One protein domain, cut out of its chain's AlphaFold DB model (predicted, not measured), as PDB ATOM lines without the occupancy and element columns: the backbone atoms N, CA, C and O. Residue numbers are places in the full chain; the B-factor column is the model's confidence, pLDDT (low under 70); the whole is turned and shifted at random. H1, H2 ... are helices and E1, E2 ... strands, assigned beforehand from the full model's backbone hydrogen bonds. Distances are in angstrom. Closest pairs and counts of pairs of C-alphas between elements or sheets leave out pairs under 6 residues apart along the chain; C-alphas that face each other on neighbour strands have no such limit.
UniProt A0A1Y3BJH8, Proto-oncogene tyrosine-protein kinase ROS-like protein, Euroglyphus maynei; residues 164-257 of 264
ATOM      1  N   TYR A 164      -7.845  13.450 -20.691       85.75
ATOM      2  CA  TYR A 164      -9.115  12.808 -20.962       85.75
ATOM      3  C   TYR A 164     -10.179  13.872 -21.198       85.75
ATOM      4  O   TYR A 164     -10.109  14.983 -20.671       85.75
ATOM      5  N   ALA A 165     -11.193  13.504 -21.967       89.81
ATOM      6  CA  ALA A 165     -12.426  14.253 -22.082       89.81
ATOM      7  C   ALA A 165     -13.486  13.638 -21.160       89.81
ATOM      8  O   ALA A 165     -13.591  12.414 -21.030       89.81
ATOM      9  N   LEU A 166     -14.291  14.498 -20.536       91.75
ATOM     10  CA  LEU A 166     -15.543  14.099 -19.904       91.75
ATOM     11  C   LEU A 166     -16.700  14.501 -20.801       91.75
ATOM     12  O   LEU A 166     -16.811  15.654 -21.211       91.75
ATOM     13  N   ILE A 167     -17.569  13.543 -21.085       92.44
ATOM     14  CA  ILE A 167     -18.690  13.707 -21.997       92.44
ATOM     15  C   ILE A 167     -19.964  13.376 -21.235       92.44
ATOM     16  O   ILE A 167     -20.130  12.257 -20.748       92.44
ATOM     17  N   ALA A 168     -20.873  14.346 -21.155       92.00
ATOM     18  CA  ALA A 168     -22.259  14.086 -20.803       92.00
ATOM     19  C   ALA A 168     -23.073  13.843 -22.076       92.00
ATOM     20  O   ALA A 168     -22.985  14.614 -23.033       92.00
ATOM     21  N   THR A 169     -23.863  12.774 -22.093       90.75
ATOM     22  CA  THR A 169     -24.714  12.418 -23.235       90.75
ATOM     23  C   THR A 169     -26.183  12.721 -22.949       90.75
ATOM     24  O   THR A 169     -26.607  12.804 -21.794       90.75
ATOM     25  N   LYS A 170     -26.996  12.832 -24.010       88.38
ATOM     26  CA  LYS A 170     -28.460  12.972 -23.892       88.38
ATOM     27  C   LYS A 170     -29.115  11.793 -23.164       88.38
ATOM     28  O   LYS A 170     -30.150  11.965 -22.531       88.38
ATOM     29  N   ASP A 171     -28.475  10.627 -23.190       88.19
ATOM     30  CA  ASP A 171     -28.919   9.430 -22.470       88.19
ATOM     31  C   ASP A 171     -28.576   9.465 -20.972       88.19
ATOM     32  O   ASP A 171     -28.748   8.465 -20.272       88.19
ATOM     33  N   ARG A 172     -28.128  10.625 -20.464       88.56
ATOM     34  CA  ARG A 172     -27.770  10.865 -19.060       88.56
ATOM     35  C   ARG A 172     -26.626   9.971 -18.582       88.56
ATOM     36  O   ARG A 172     -26.630   9.483 -17.455       88.56
ATOM     37  N   GLN A 173     -25.638   9.758 -19.443       87.81
ATOM     38  CA  GLN A 173     -24.382   9.124 -19.058       87.81
ATOM     39  C   GLN A 173     -23.305  10.186 -18.895       87.81
ATOM     40  O   GLN A 173     -23.223  11.112 -19.701       87.81
ATOM     41  N   LEU A 174     -22.454  10.010 -17.885       90.81
ATOM     42  CA  LEU A 174     -21.164  10.688 -17.806       90.81
ATOM     43  C   LEU A 174     -20.080   9.685 -18.191       90.81
ATOM     44  O   LEU A 174     -19.931   8.652 -17.535       90.81
ATOM     45  N   ILE A 175     -19.342   9.986 -19.250       89.75
ATOM     46  CA  ILE A 175     -18.319   9.116 -19.824       89.75
ATOM     47  C   ILE A 175     -16.977   9.831 -19.746       89.75
ATOM     48  O   ILE A 175     -16.866  10.991 -20.135       89.75
ATOM     49  N   ARG A 176     -15.952   9.125 -19.280       88.62
ATOM     50  CA  ARG A 176     -14.553   9.515 -19.428       88.62
ATOM     51  C   ARG A 176     -13.974   8.815 -20.642       88.62
ATOM     52  O   ARG A 176     -14.156   7.610 -20.800       88.62
ATOM     53  N   THR A 177     -13.272   9.555 -21.486       88.75
ATOM     54  CA  THR A 177     -12.607   8.986 -22.653       88.75
ATOM     55  C   THR A 177     -11.240   9.613 -22.868       88.75
ATOM     56  O   THR A 177     -11.035  10.772 -22.515       88.75
ATOM     57  N   GLU A 178     -10.294   8.854 -23.412       85.88
ATOM     58  CA  GLU A 178      -9.063   9.448 -23.941       85.88
ATOM     59  C   GLU A 178      -9.390  10.377 -25.113       85.88
ATOM     60  O   GLU A 178     -10.466  10.290 -25.709       85.88
ATOM     61  N   LEU A 179      -8.477  11.292 -25.445       87.31
ATOM     62  CA  LEU A 179      -8.740  12.294 -26.483       87.31
ATOM     63  C   LEU A 179      -9.025  11.670 -27.856       87.31
ATOM     64  O   LEU A 179      -9.763  12.247 -28.648       87.31
ATOM     65  N   ASP A 180      -8.491  10.479 -28.126       83.12
ATOM     66  CA  ASP A 180      -8.756   9.750 -29.362       83.12
ATOM     67  C   ASP A 180     -10.116   9.024 -29.361       83.12
ATOM     68  O   ASP A 180     -10.570   8.558 -30.405       83.12
ATOM     69  N   GLY A 181     -10.807   8.925 -28.224       84.12
ATOM     70  CA  GLY A 181     -12.104   8.270 -28.103       84.12
ATOM     71  C   GLY A 181     -12.076   6.736 -28.016       84.12
ATOM     72  O   GLY A 181     -13.162   6.136 -28.055       84.12
ATOM     73  N   LYS A 182     -10.896   6.091 -27.958       81.44
ATOM     74  CA  LYS A 182     -10.753   4.619 -27.915       81.44
ATOM     75  C   LYS A 182     -11.062   4.051 -26.541       81.44
ATOM     76  O   LYS A 182     -11.899   3.156 -26.420       81.44
ATOM     77  N   PHE A 183     -10.411   4.574 -25.509       83.25
ATOM     78  CA  PHE A 183     -10.723   4.191 -24.141       83.25
ATOM     79  C   PHE A 183     -11.987   4.918 -23.693       83.25
ATOM     80  O   PHE A 183     -12.063   6.142 -23.801       83.25
ATOM     81  N   ARG A 184     -12.985   4.184 -23.193       86.44
ATOM     82  CA  ARG A 184     -14.232   4.747 -22.663       86.44
ATOM     83  C   ARG A 184     -14.583   4.080 -21.347       86.44
ATOM     84  O   ARG A 184     -14.746   2.866 -21.288       86.44
ATOM     85  N   GLN A 185     -14.776   4.894 -20.323       86.81
ATOM     86  CA  GLN A 185     -15.226   4.471 -19.010       86.81
ATOM     87  C   GLN A 185     -16.516   5.211 -18.675       86.81
ATOM     88  O   GLN A 185     -16.550   6.442 -18.641       86.81
ATOM     89  N   GLN A 186     -17.590   4.471 -18.411       88.50
ATOM     90  CA  GLN A 186     -18.801   5.071 -17.864       88.50
ATOM     91  C   GLN A 186     -18.566   5.385 -16.384       88.50
ATOM     92  O   GLN A 186     -18.348   4.479 -15.586       88.50
ATOM     93  N   LEU A 187     -18.630   6.663 -16.020       87.06
ATOM     94  CA  LEU A 187     -18.450   7.120 -14.642       87.06
ATOM     95  C   LEU A 187     -19.772   7.096 -13.878       87.06
ATOM     96  O   LEU A 187     -19.862   6.561 -12.776       87.06
ATOM     97  N   LEU A 188     -20.819   7.657 -14.488       86.31
ATOM     98  CA  LEU A 188     -22.125   7.788 -13.857       86.31
ATOM     99  C   LEU A 188     -23.198   7.064 -14.681       86.31
ATOM    100  O   LEU A 188     -23.463   7.480 -15.814       86.31
ATOM    101  N   PRO A 189     -23.822   5.994 -14.147       82.56
ATOM    102  CA  PRO A 189     -24.969   5.364 -14.784       82.56
ATOM    103  C   PRO A 189     -26.222   6.228 -14.624       82.56
ATOM    104  O   PRO A 189     -26.439   6.844 -13.577       82.56
ATOM    105  N   LYS A 190     -27.103   6.174 -15.624       87.88
ATOM    106  CA  LYS A 190     -28.402   6.864 -15.621       87.88
ATOM    107  C   LYS A 190     -29.241   6.579 -14.364       87.88
ATOM    108  O   LYS A 190     -29.864   7.497 -13.842       87.88
ATOM    109  N   SER A 191     -29.204   5.356 -13.829       88.44
ATOM    110  CA  SER A 191     -29.980   4.970 -12.637       88.44
ATOM    111  C   SER A 191     -29.659   5.809 -11.396       88.44
ATOM    112  O   SER A 191     -30.551   6.069 -10.596       88.44
ATOM    113  N   LYS A 192     -28.412   6.281 -11.242       87.94
ATOM    114  CA  LYS A 192     -28.042   7.197 -10.152       87.94
ATOM    115  C   LYS A 192     -28.618   8.599 -10.346       87.94
ATOM    116  O   LYS A 192     -28.785   9.295  -9.362       87.94
ATOM    117  N   LEU A 193     -28.893   9.038 -11.573       91.00
ATOM    118  CA  LEU A 193     -29.525  10.339 -11.833       91.00
ATOM    119  C   LEU A 193     -31.042  10.274 -11.651       91.00
ATOM    120  O   LEU A 193     -31.640  11.240 -11.175       91.00
ATOM    121  N   ASP A 194     -31.647   9.122 -11.954       91.56
ATOM    122  CA  ASP A 194     -33.075   8.879 -11.734       91.56
ATOM    123  C   ASP A 194     -33.457   9.058 -10.249       91.56
ATOM    124  O   ASP A 194     -34.519   9.606  -9.955       91.56
ATOM    125  N   THR A 195     -32.574   8.713  -9.298       91.38
ATOM    126  CA  THR A 195     -32.828   8.922  -7.854       91.38
ATOM    127  C   THR A 195     -32.904  10.393  -7.442       91.38
ATOM    128  O   THR A 195     -33.426  10.696  -6.374       91.38
ATOM    129  N   PHE A 196     -32.386  11.305  -8.269       90.44
ATOM    130  CA  PHE A 196     -32.458  12.754  -8.063       90.44
ATOM    131  C   PHE A 196     -33.485  13.424  -8.992       90.44
ATOM    132  O   PHE A 196     -33.531  14.646  -9.064       90.44
ATOM    133  N   GLY A 197     -34.285  12.648  -9.737       91.81
ATOM    134  CA  GLY A 197     -35.270  13.187 -10.679       91.81
ATOM    135  C   GLY A 197     -34.662  13.964 -11.853       91.81
ATOM    136  O   GLY A 197     -35.358  14.761 -12.477       91.81
ATOM    137  N   VAL A 198     -33.373  13.758 -12.149       92.44
ATOM    138  CA  VAL A 198     -32.652  14.487 -13.200       92.44
ATOM    139  C   VAL A 198     -32.961  13.904 -14.579       92.44
ATOM    140  O   VAL A 198     -32.728  12.717 -14.847       92.44
ATOM    141  N   ASN A 199     -33.421  14.765 -15.486       91.44
ATOM    142  CA  ASN A 199     -33.756  14.392 -16.861       91.44
ATOM    143  C   ASN A 199     -32.672  14.790 -17.854       91.44
ATOM    144  O   ASN A 199     -32.541  14.135 -18.889       91.44
ATOM    145  N   ASN A 200     -31.886  15.825 -17.553       91.62
ATOM    146  CA  ASN A 200     -30.838  16.276 -18.453       91.62
ATOM    147  C   ASN A 200     -29.615  16.816 -17.706       91.62
ATOM    148  O   ASN A 200     -29.739  17.553 -16.732       91.62
ATOM    149  N   ILE A 201     -28.428  16.494 -18.218       93.06
ATOM    150  CA  ILE A 201     -27.182  17.156 -17.826       93.06
ATOM    151  C   ILE A 201     -26.973  18.311 -18.803       93.06
ATOM    152  O   ILE A 201     -26.927  18.109 -20.014       93.06
ATOM    153  N   THR A 202     -26.851  19.525 -18.283       92.12
ATOM    154  CA  THR A 202     -26.707  20.753 -19.080       92.12
ATOM    155  C   THR A 202     -25.273  21.276 -19.094       92.12
ATOM    156  O   THR A 202     -24.938  22.114 -19.926       92.12
ATOM    157  N   GLY A 203     -24.406  20.769 -18.213       92.00
ATOM    158  CA  GLY A 203     -22.994  21.136 -18.177       92.00
ATOM    159  C   GLY A 203     -22.157  20.198 -17.312       92.00
ATOM    160  O   GLY A 203     -22.655  19.608 -16.354       92.00
ATOM    161  N   VAL A 204     -20.875  20.080 -17.657       93.81
ATOM    162  CA  VAL A 204     -19.880  19.256 -16.957       93.81
ATOM    163  C   VAL A 204     -18.668  20.123 -16.657       93.81
ATOM    164  O   VAL A 204     -18.117  20.747 -17.562       93.81
ATOM    165  N   TYR A 205     -18.243  20.148 -15.398       91.81
ATOM    166  CA  TYR A 205     -17.135  20.977 -14.941       91.81
ATOM    167  C   TYR A 205     -16.191  20.151 -14.076       91.81
ATOM    168  O   TYR A 205     -16.625  19.473 -13.148       91.81
ATOM    169  N   VAL A 206     -14.897  20.212 -14.374       89.75
ATOM    170  CA  VAL A 206     -13.872  19.472 -13.630       89.75
ATOM    171  C   VAL A 206     -13.311  20.347 -12.519       89.75
ATOM    172  O   VAL A 206     -12.978  21.512 -12.737       89.75
ATOM    173  N   TYR A 207     -13.165  19.765 -11.333       87.50
ATOM    174  CA  TYR A 207     -12.433  20.354 -10.223       87.50
ATOM    175  C   TYR A 207     -11.531  19.303  -9.588       87.50
ATOM    176  O   TYR A 207     -12.011  18.405  -8.889       87.50
ATOM    177  N   LYS A 208     -10.216  19.444  -9.798       85.75
ATOM    178  CA  LYS A 208      -9.209  18.476  -9.341       85.75
ATOM    179  C   LYS A 208      -9.582  17.065  -9.825       85.75
ATOM    180  O   LYS A 208      -9.685  16.858 -11.025       85.75
ATOM    181  N   ASP A 209      -9.829  16.137  -8.904       85.31
ATOM    182  CA  ASP A 209     -10.235  14.758  -9.197       85.31
ATOM    183  C   ASP A 209     -11.761  14.551  -9.143       85.31
ATOM    184  O   ASP A 209     -12.227  13.439  -8.960       85.31
ATOM    185  N   SER A 210     -12.573  15.605  -9.233       89.81
ATOM    186  CA  SER A 210     -14.033  15.505  -9.095       89.81
ATOM    187  C   SER A 210     -14.784  16.278 -10.170       89.81
ATOM    188  O   SER A 210     -14.205  17.109 -10.875       89.81
ATOM    189  N   VAL A 211     -16.084  16.007 -10.295       92.38
ATOM    190  CA  VAL A 211     -16.931  16.592 -11.337       92.38
ATOM    191  C   VAL A 211     -18.125  17.294 -10.718       92.38
ATOM    192  O   VAL A 211     -18.845  16.735  -9.895       92.38
ATOM    193  N   VAL A 212     -18.375  18.516 -11.166       93.31
ATOM    194  CA  VAL A 212     -19.611  19.246 -10.905       93.31
ATOM    195  C   VAL A 212     -20.487  19.143 -12.148       93.31
ATOM    196  O   VAL A 212     -20.057  19.472 -13.255       93.31
ATOM    197  N   LEU A 213     -21.717  18.672 -11.970       93.88
ATOM    198  CA  LEU A 213     -22.713  18.545 -13.026       93.88
ATOM    199  C   LEU A 213     -23.775  19.623 -12.847       93.88
ATOM    200  O   LEU A 213     -24.417  19.699 -11.797       93.88
ATOM    201  N   ASN A 214     -23.985  20.421 -13.891       94.00
ATOM    202  CA  ASN A 214     -25.202  21.210 -14.010       94.00
ATOM    203  C   ASN A 214     -26.303  20.324 -14.589       94.00
ATOM    204  O   ASN A 214     -26.061  19.595 -15.556       94.00
ATOM    205  N   THR A 215     -27.502  20.386 -14.022       93.62
ATOM    206  CA  THR A 215     -28.649  19.603 -14.492       93.62
ATOM    207  C   THR A 215     -29.901  20.470 -14.581       93.62
ATOM    208  O   THR A 215     -29.879  21.644 -14.220       93.62
ATOM    209  N   ASP A 216     -30.999  19.892 -15.064       91.12
ATOM    210  CA  ASP A 216     -32.309  20.548 -15.108       91.12
ATOM    211  C   ASP A 216     -32.968  20.731 -13.725       91.12
ATOM    212  O   ASP A 216     -33.915  21.504 -13.606       91.12
ATOM    213  N   GLN A 217     -32.484  20.036 -12.687       90.00
ATOM    214  CA  GLN A 217     -33.073  20.065 -11.337       90.00
ATOM    215  C   GLN A 217     -32.112  20.566 -10.253       90.00
ATOM    216  O   GLN A 217     -32.518  21.233  -9.297       90.00
ATOM    217  N   HIS A 218     -30.840  20.184 -10.350       92.88
ATOM    218  CA  HIS A 218     -29.847  20.287  -9.280       92.88
ATOM    219  C   HIS A 218     -28.448  20.602  -9.819       92.88
ATOM    220  O   HIS A 218     -28.094  20.213 -10.933       92.88
ATOM    221  N   ILE A 219     -27.608  21.210  -8.984       94.25
ATOM    222  CA  ILE A 219     -26.158  21.165  -9.175       94.25
ATOM    223  C   ILE A 219     -25.665  19.977  -8.364       94.25
ATOM    224  O   ILE A 219     -25.837  19.943  -7.143       94.25
ATOM    225  N   LEU A 220     -25.081  18.996  -9.046       94.06
ATOM    226  CA  LEU A 220     -24.599  17.765  -8.431       94.06
ATOM    227  C   LEU A 220     -23.076  17.749  -8.376       94.06
ATOM    228  O   LEU A 220     -22.404  18.234  -9.283       94.06
ATOM    229  N   HIS A 221     -22.530  17.138  -7.334       93.19
ATOM    230  CA  HIS A 221     -21.116  16.805  -7.231       93.19
ATOM    231  C   HIS A 221     -20.963  15.296  -7.317       93.19
ATOM    232  O   HIS A 221     -21.521  14.553  -6.507       93.19
ATOM    233  N   TYR A 222     -20.241  14.860  -8.339       91.12
ATOM    234  CA  TYR A 222     -19.731  13.508  -8.463       91.12
ATOM    235  C   TYR A 222     -18.306  13.511  -7.915       91.12
ATOM    236  O   TYR A 222     -17.496  14.355  -8.309       91.12
ATOM    237  N   GLY A 223     -18.032  12.606  -6.977       88.25
ATOM    238  CA  GLY A 223     -16.761  12.537  -6.267       88.25
ATOM    239  C   GLY A 223     -15.572  12.145  -7.153       88.25
ATOM    240  O   GLY A 223     -15.514  12.452  -8.339       88.25
ATOM    241  N   SER A 224     -14.602  11.456  -6.553       83.50
ATOM    242  CA  SER A 224     -13.362  11.050  -7.219       83.50
ATOM    243  C   SER A 224     -13.587  10.351  -8.573       83.50
ATOM    244  O   SER A 224     -14.397   9.426  -8.664       83.50
ATOM    245  N   LEU A 225     -12.838  10.773  -9.596       78.81
ATOM    246  CA  LEU A 225     -12.773  10.178 -10.935       78.81
ATOM    247  C   LEU A 225     -11.895   8.922 -10.995       78.81
ATOM    248  O   LEU A 225     -11.912   8.212 -12.002       78.81
ATOM    249  N   THR A 226     -11.120   8.662  -9.944       72.25
ATOM    250  CA  THR A 226     -10.252   7.483  -9.819       72.25
ATOM    251  C   THR A 226     -10.903   6.346  -9.030       72.25
ATOM    252  O   THR A 226     -10.471   5.203  -9.151       72.25
ATOM    253  N   ILE A 227     -11.968   6.629  -8.273       73.31
ATOM    254  CA  ILE A 227     -12.709   5.639  -7.483       73.31
ATOM    255  C   ILE A 227     -13.954   5.179  -8.252       73.31
ATOM    256  O   ILE A 227     -14.824   5.983  -8.604       73.31
ATOM    257  N   GLU A 228     -14.076   3.869  -8.476       68.19
ATOM    258  CA  GLU A 228     -15.289   3.288  -9.054       68.19
ATOM    259  C   GLU A 228     -16.510   3.545  -8.161       68.19
ATOM    260  O   GLU A 228     -16.449   3.472  -6.935       68.19
ATOM    261  N   HIS A 229     -17.651   3.842  -8.788       68.94
ATOM    262  CA  HIS A 229     -18.924   4.095  -8.107       68.94
ATOM    263  C   HIS A 229     -18.923   5.238  -7.082       68.94
ATOM    264  O   HIS A 229     -19.738   5.219  -6.154       68.94
ATOM    265  N   SER A 230     -18.108   6.268  -7.310       80.50
ATOM    266  CA  SER A 230     -18.039   7.478  -6.489       80.50
ATOM    267  C   SER A 230     -19.406   8.053  -6.087       80.50
ATOM    268  O   SER A 230     -20.433   7.865  -6.766       80.50
ATOM    269  N   SER A 231     -19.439   8.740  -4.946       87.25
ATOM    270  CA  SER A 231     -20.666   9.334  -4.424       87.25
ATOM    271  C   SER A 231     -21.171  10.433  -5.359       87.25
ATOM    272  O   SER A 231     -20.401  11.188  -5.950       87.25
ATOM    273  N   LEU A 232     -22.494  10.494  -5.505       91.75
ATOM    274  CA  LEU A 232     -23.189  11.577  -6.184       91.75
ATOM    275  C   LEU A 232     -24.009  12.308  -5.127       91.75
ATOM    276  O   LEU A 232     -24.811  11.683  -4.433       91.75
ATOM    277  N   THR A 233     -23.776  13.606  -4.974       93.19
ATOM    278  CA  THR A 233     -24.401  14.425  -3.931       93.19
ATOM    279  C   THR A 233     -24.984  15.704  -4.515       93.19
ATOM    280  O   THR A 233     -24.515  16.202  -5.538       93.19
ATOM    281  N   VAL A 234     -26.026  16.237  -3.878       93.69
ATOM    282  CA  VAL A 234     -26.625  17.519  -4.263       93.69
ATOM    283  C   VAL A 234     -25.838  18.641  -3.598       93.69
ATOM    284  O   VAL A 234     -25.780  18.707  -2.373       93.69
ATOM    285  N   VAL A 235     -25.263  19.534  -4.403       91.69
ATOM    286  CA  VAL A 235     -24.597  20.757  -3.927       91.69
ATOM    287  C   VAL A 235     -25.606  21.893  -3.813       91.69
ATOM    288  O   VAL A 235     -25.639  22.594  -2.807       91.69
ATOM    289  N   VAL A 236     -26.451  22.055  -4.835       89.44
ATOM    290  CA  VAL A 236     -27.527  23.052  -4.851       89.44
ATOM    291  C   VAL A 236     -28.828  22.361  -5.235       89.44
ATOM    292  O   VAL A 236     -28.945  21.766  -6.307       89.44
ATOM    293  N   ASN A 237     -29.803  22.422  -4.329       89.31
ATOM    294  CA  ASN A 237     -31.119  21.824  -4.518       89.31
ATOM    295  C   ASN A 237     -32.042  22.779  -5.294       89.31
ATOM    296  O   ASN A 237     -31.966  23.990  -5.108       89.31
ATOM    297  N   LYS A 238     -32.937  22.227  -6.125       81.81
ATOM    298  CA  LYS A 238     -33.885  22.966  -6.981       81.81
ATOM    299  C   LYS A 238     -33.243  24.113  -7.782       81.81
ATOM    300  O   LYS A 238     -33.804  25.203  -7.882       81.81
ATOM    301  N   SER A 239     -32.059  23.880  -8.339       78.81
ATOM    302  CA  SER A 239     -31.385  24.843  -9.205       78.81
ATOM    303  C   SER A 239     -31.782  24.614 -10.659       78.81
ATOM    304  O   SER A 239     -31.589  23.520 -11.182       78.81
ATOM    305  N   ASN A 240     -32.224  25.667 -11.339       78.44
ATOM    306  CA  ASN A 240     -32.336  25.687 -12.797       78.44
ATOM    307  C   ASN A 240     -31.254  26.609 -13.373       78.44
ATOM    308  O   ASN A 240     -31.537  27.611 -14.036       78.44
ATOM    309  N   ALA A 241     -30.005  26.348 -12.975       87.81
ATOM    310  CA  ALA A 241     -28.891  27.216 -13.307       87.81
ATOM    311  C   ALA A 241     -28.642  27.190 -14.819       87.81
ATOM    312  O   ALA A 241     -28.463  26.131 -15.418       87.81
ATOM    313  N   HIS A 242     -28.605  28.367 -15.439       86.62
ATOM    314  CA  HIS A 242     -28.345  28.482 -16.872       86.62
ATOM    315  C   HIS A 242     -26.860  28.281 -17.186       86.62
ATOM    316  O   HIS A 242     -26.500  27.705 -18.209       86.62
ATOM    317  N   SER A 243     -25.991  28.737 -16.284       85.88
ATOM    318  CA  SER A 243     -24.549  28.552 -16.386       85.88
ATOM    319  C   SER A 243     -23.915  28.354 -15.016       85.88
ATOM    320  O   SER A 243     -24.402  28.878 -14.010       85.88
ATOM    321  N   ILE A 244     -22.808  27.611 -14.999       90.81
ATOM    322  CA  ILE A 244     -21.940  27.420 -13.839       90.81
ATOM    323  C   ILE A 244     -20.509  27.804 -14.230       90.81
ATOM    324  O   ILE A 244     -20.090  27.597 -15.369       90.81
ATOM    325  N   ALA A 245     -19.757  28.343 -13.276       89.69
ATOM    326  CA  ALA A 245     -18.312  28.482 -13.334       89.69
ATOM    327  C   ALA A 245     -17.692  27.873 -12.071       89.69
ATOM    328  O   ALA A 245     -18.213  28.035 -10.967       89.69
ATOM    329  N   VAL A 246     -16.568  27.180 -12.239       89.62
ATOM    330  CA  VAL A 246     -15.827  26.549 -11.145       89.62
ATOM    331  C   VAL A 246     -14.465  27.221 -11.028       89.62
ATOM    332  O   VAL A 246     -13.673  27.214 -11.967       89.62
ATOM    333  N   GLU A 247     -14.193  27.812  -9.871       88.75
ATOM    334  CA  GLU A 247     -12.917  28.448  -9.567       88.75
ATOM    335  C   GLU A 247     -11.973  27.431  -8.929       88.75
ATOM    336  O   GLU A 247     -12.108  27.054  -7.763       88.75
ATOM    337  N   TRP A 248     -10.993  26.996  -9.716       82.88
ATOM    338  CA  TRP A 248     -10.079  25.921  -9.342       82.88
ATOM    339  C   TRP A 248      -9.111  26.285  -8.201       82.88
ATOM    340  O   TRP A 248      -8.611  25.385  -7.524       82.88
ATOM    341  N   MET A 249      -8.866  27.579  -7.953       84.88
ATOM    342  CA  MET A 249      -7.966  28.048  -6.889       84.88
ATOM    343  C   MET A 249      -8.653  28.239  -5.530       84.88
ATOM    344  O   MET A 249      -8.030  27.961  -4.507       84.88
ATOM    345  N   ALA A 250      -9.907  28.706  -5.498       85.12
ATOM    346  CA  ALA A 250     -10.606  29.107  -4.265       85.12
ATOM    347  C   ALA A 250     -11.708  28.130  -3.800       85.12
ATOM    348  O   ALA A 250     -12.549  28.500  -2.983       85.12
ATOM    349  N   PRO A 251     -11.650  26.858  -4.219       84.50
ATOM    350  CA  PRO A 251     -12.756  25.888  -4.175       84.50
ATOM    351  C   PRO A 251     -14.197  26.422  -4.283       84.50
ATOM    352  O   PRO A 251     -15.067  25.990  -3.525       84.50
ATOM    353  N   LYS A 252     -14.483  27.358  -5.197       88.06
ATOM    354  CA  LYS A 252     -15.812  27.990  -5.305       88.06
ATOM    355  C   LYS A 252     -16.545  27.605  -6.581       88.06
ATOM    356  O   LYS A 252     -15.945  27.461  -7.645       88.06
ATOM    357  N   ILE A 253     -17.864  27.488  -6.460       89.88
ATOM    358  CA  ILE A 253     -18.788  27.300  -7.577       89.88
ATOM    359  C   ILE A 253     -19.679  28.538  -7.641       89.88
ATOM    360  O   ILE A 253     -20.296  28.918  -6.647       89.88
ATOM    361  N   TYR A 254     -19.751  29.146  -8.817       90.31
ATOM    362  CA  TYR A 254     -20.633  30.264  -9.120       90.31
ATOM    363  C   TYR A 254     -21.673  29.783 -10.123       90.31
ATOM    364  O   TYR A 254     -21.330  29.075 -11.066       90.31
ATOM    365  N   TRP A 255     -22.934  30.167  -9.953       91.25
ATOM    366  CA  TRP A 255     -23.985  29.829 -10.908       91.25
ATOM    367  C   TRP A 255     -24.897  31.017 -11.162       91.25
ATOM    368  O   TRP A 255     -25.057  31.899 -10.318       91.25
ATOM    369  N   SER A 256     -25.494  31.043 -12.351       88.25
ATOM    370  CA  SER A 256     -26.520  32.018 -12.695       88.25
ATOM    371  C   SER A 256     -27.883  31.337 -12.744       88.25
ATOM    372  O   SER A 256     -28.088  30.371 -13.478       88.25
ATOM    373  N   ASN A 257     -28.826  31.846 -11.953       82.44
ATOM    374  CA  ASN A 257     -30.226  31.458 -12.030       82.44
ATOM    375  C   ASN A 257     -31.051  32.686 -12.451       82.44
ATOM    376  O   ASN A 257     -31.268  33.585 -11.632       82.44
TER     377      ASN A 257
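Overview. This is residues 164 to 257 of the 264 residues of the protein "Proto-oncogene tyrosine-protein kinase ROS-like protein" of Euroglyphus maynei (UniProt A0A1Y3BJH8). A strongly twisted sheet of four strands, E4 to E7, forms the middle of the model, with the hairpin of E8 and E9 over one of its faces as the second layer of a small sandwich. A second sheet, the three strands E1, E2 and E3, meets the edge strand E4 with its edge strand E1, away from that hairpin, and the short helix H1 sits at the periphery between E3 and E4 in the chain. The printed part has 94 residues with nine named strands and one named helix, in the order E1 E2 E3 H1 E4 E5 E6 E7 E8 E9, and is mostly strand; the three sheets are antiparallel. It is compact, with a radius of gyration of the C-alphas of 12.6 A and spans of 37 by 32 by 21 A.

Along the chain. E1, residues 164 to 168, begins at C-alpha 164, (-9.115, 12.808, -20.962), and is 13.2 A long. E2 holds residues 174 to 178 and E3 residues 184 to 188. H1, residues 190 to 194, is 6.4 A long. E4, residues 201 to 207, is the longest strand, 16.9 A from C-alpha 201 at (-27.182, 17.156, -17.826). E5, residues 210 to 215, spans 16.1 A. E6 is residues 219 to 222 and E7 residues 232 to 236. E8, residues 243 to 247, and E9, residues 252 to 256, follow; C-alpha 256 is at (-26.520, 32.018, -12.695).

Arrangement. E1 E2 E3 is a meander, each strand the antiparallel neighbour of the one before, with N 165 and O 177 at 2.8 A and N 176 and O 185 at 2.8 A. The closest C-alphas of E1 and E4 are those of Ala 168 and Ile 201, 6.5 A apart. H1 is only just on the sheet E4 E5 E6 E7, with 5 pairs of C-alphas within 10 A, and only grazes it with residues 192 to 193; its O i to N i+4 pair is within hydrogen-bond range. E4 E5 E6 E7 is a second meander: N 205 and O 212 are at 2.9 A, N 213 and O 220 at 2.8 A, N 221 and O 233 at 2.8 A. This sheet and E8 E9 form a sandwich, two sheets face to face, their facing parts 9.5 A centre to centre and the strands at 20 degrees. The closest C-alphas of E4 and E8 are those of Tyr 205 and Val 246, 6.9 A apart. In the hairpin of E8 and E9, N 245 and O 254 are at 2.8 A. E7 and E9 are apart.

Size, cuts and confidence. The C-alphas farthest apart, those of Lys 182 and Asn 257, are 36.8 A from each other. The printed part has no cut, and no link is long. Mean pLDDT of the printed part is 87.9; residues 228 to 229 are under 70.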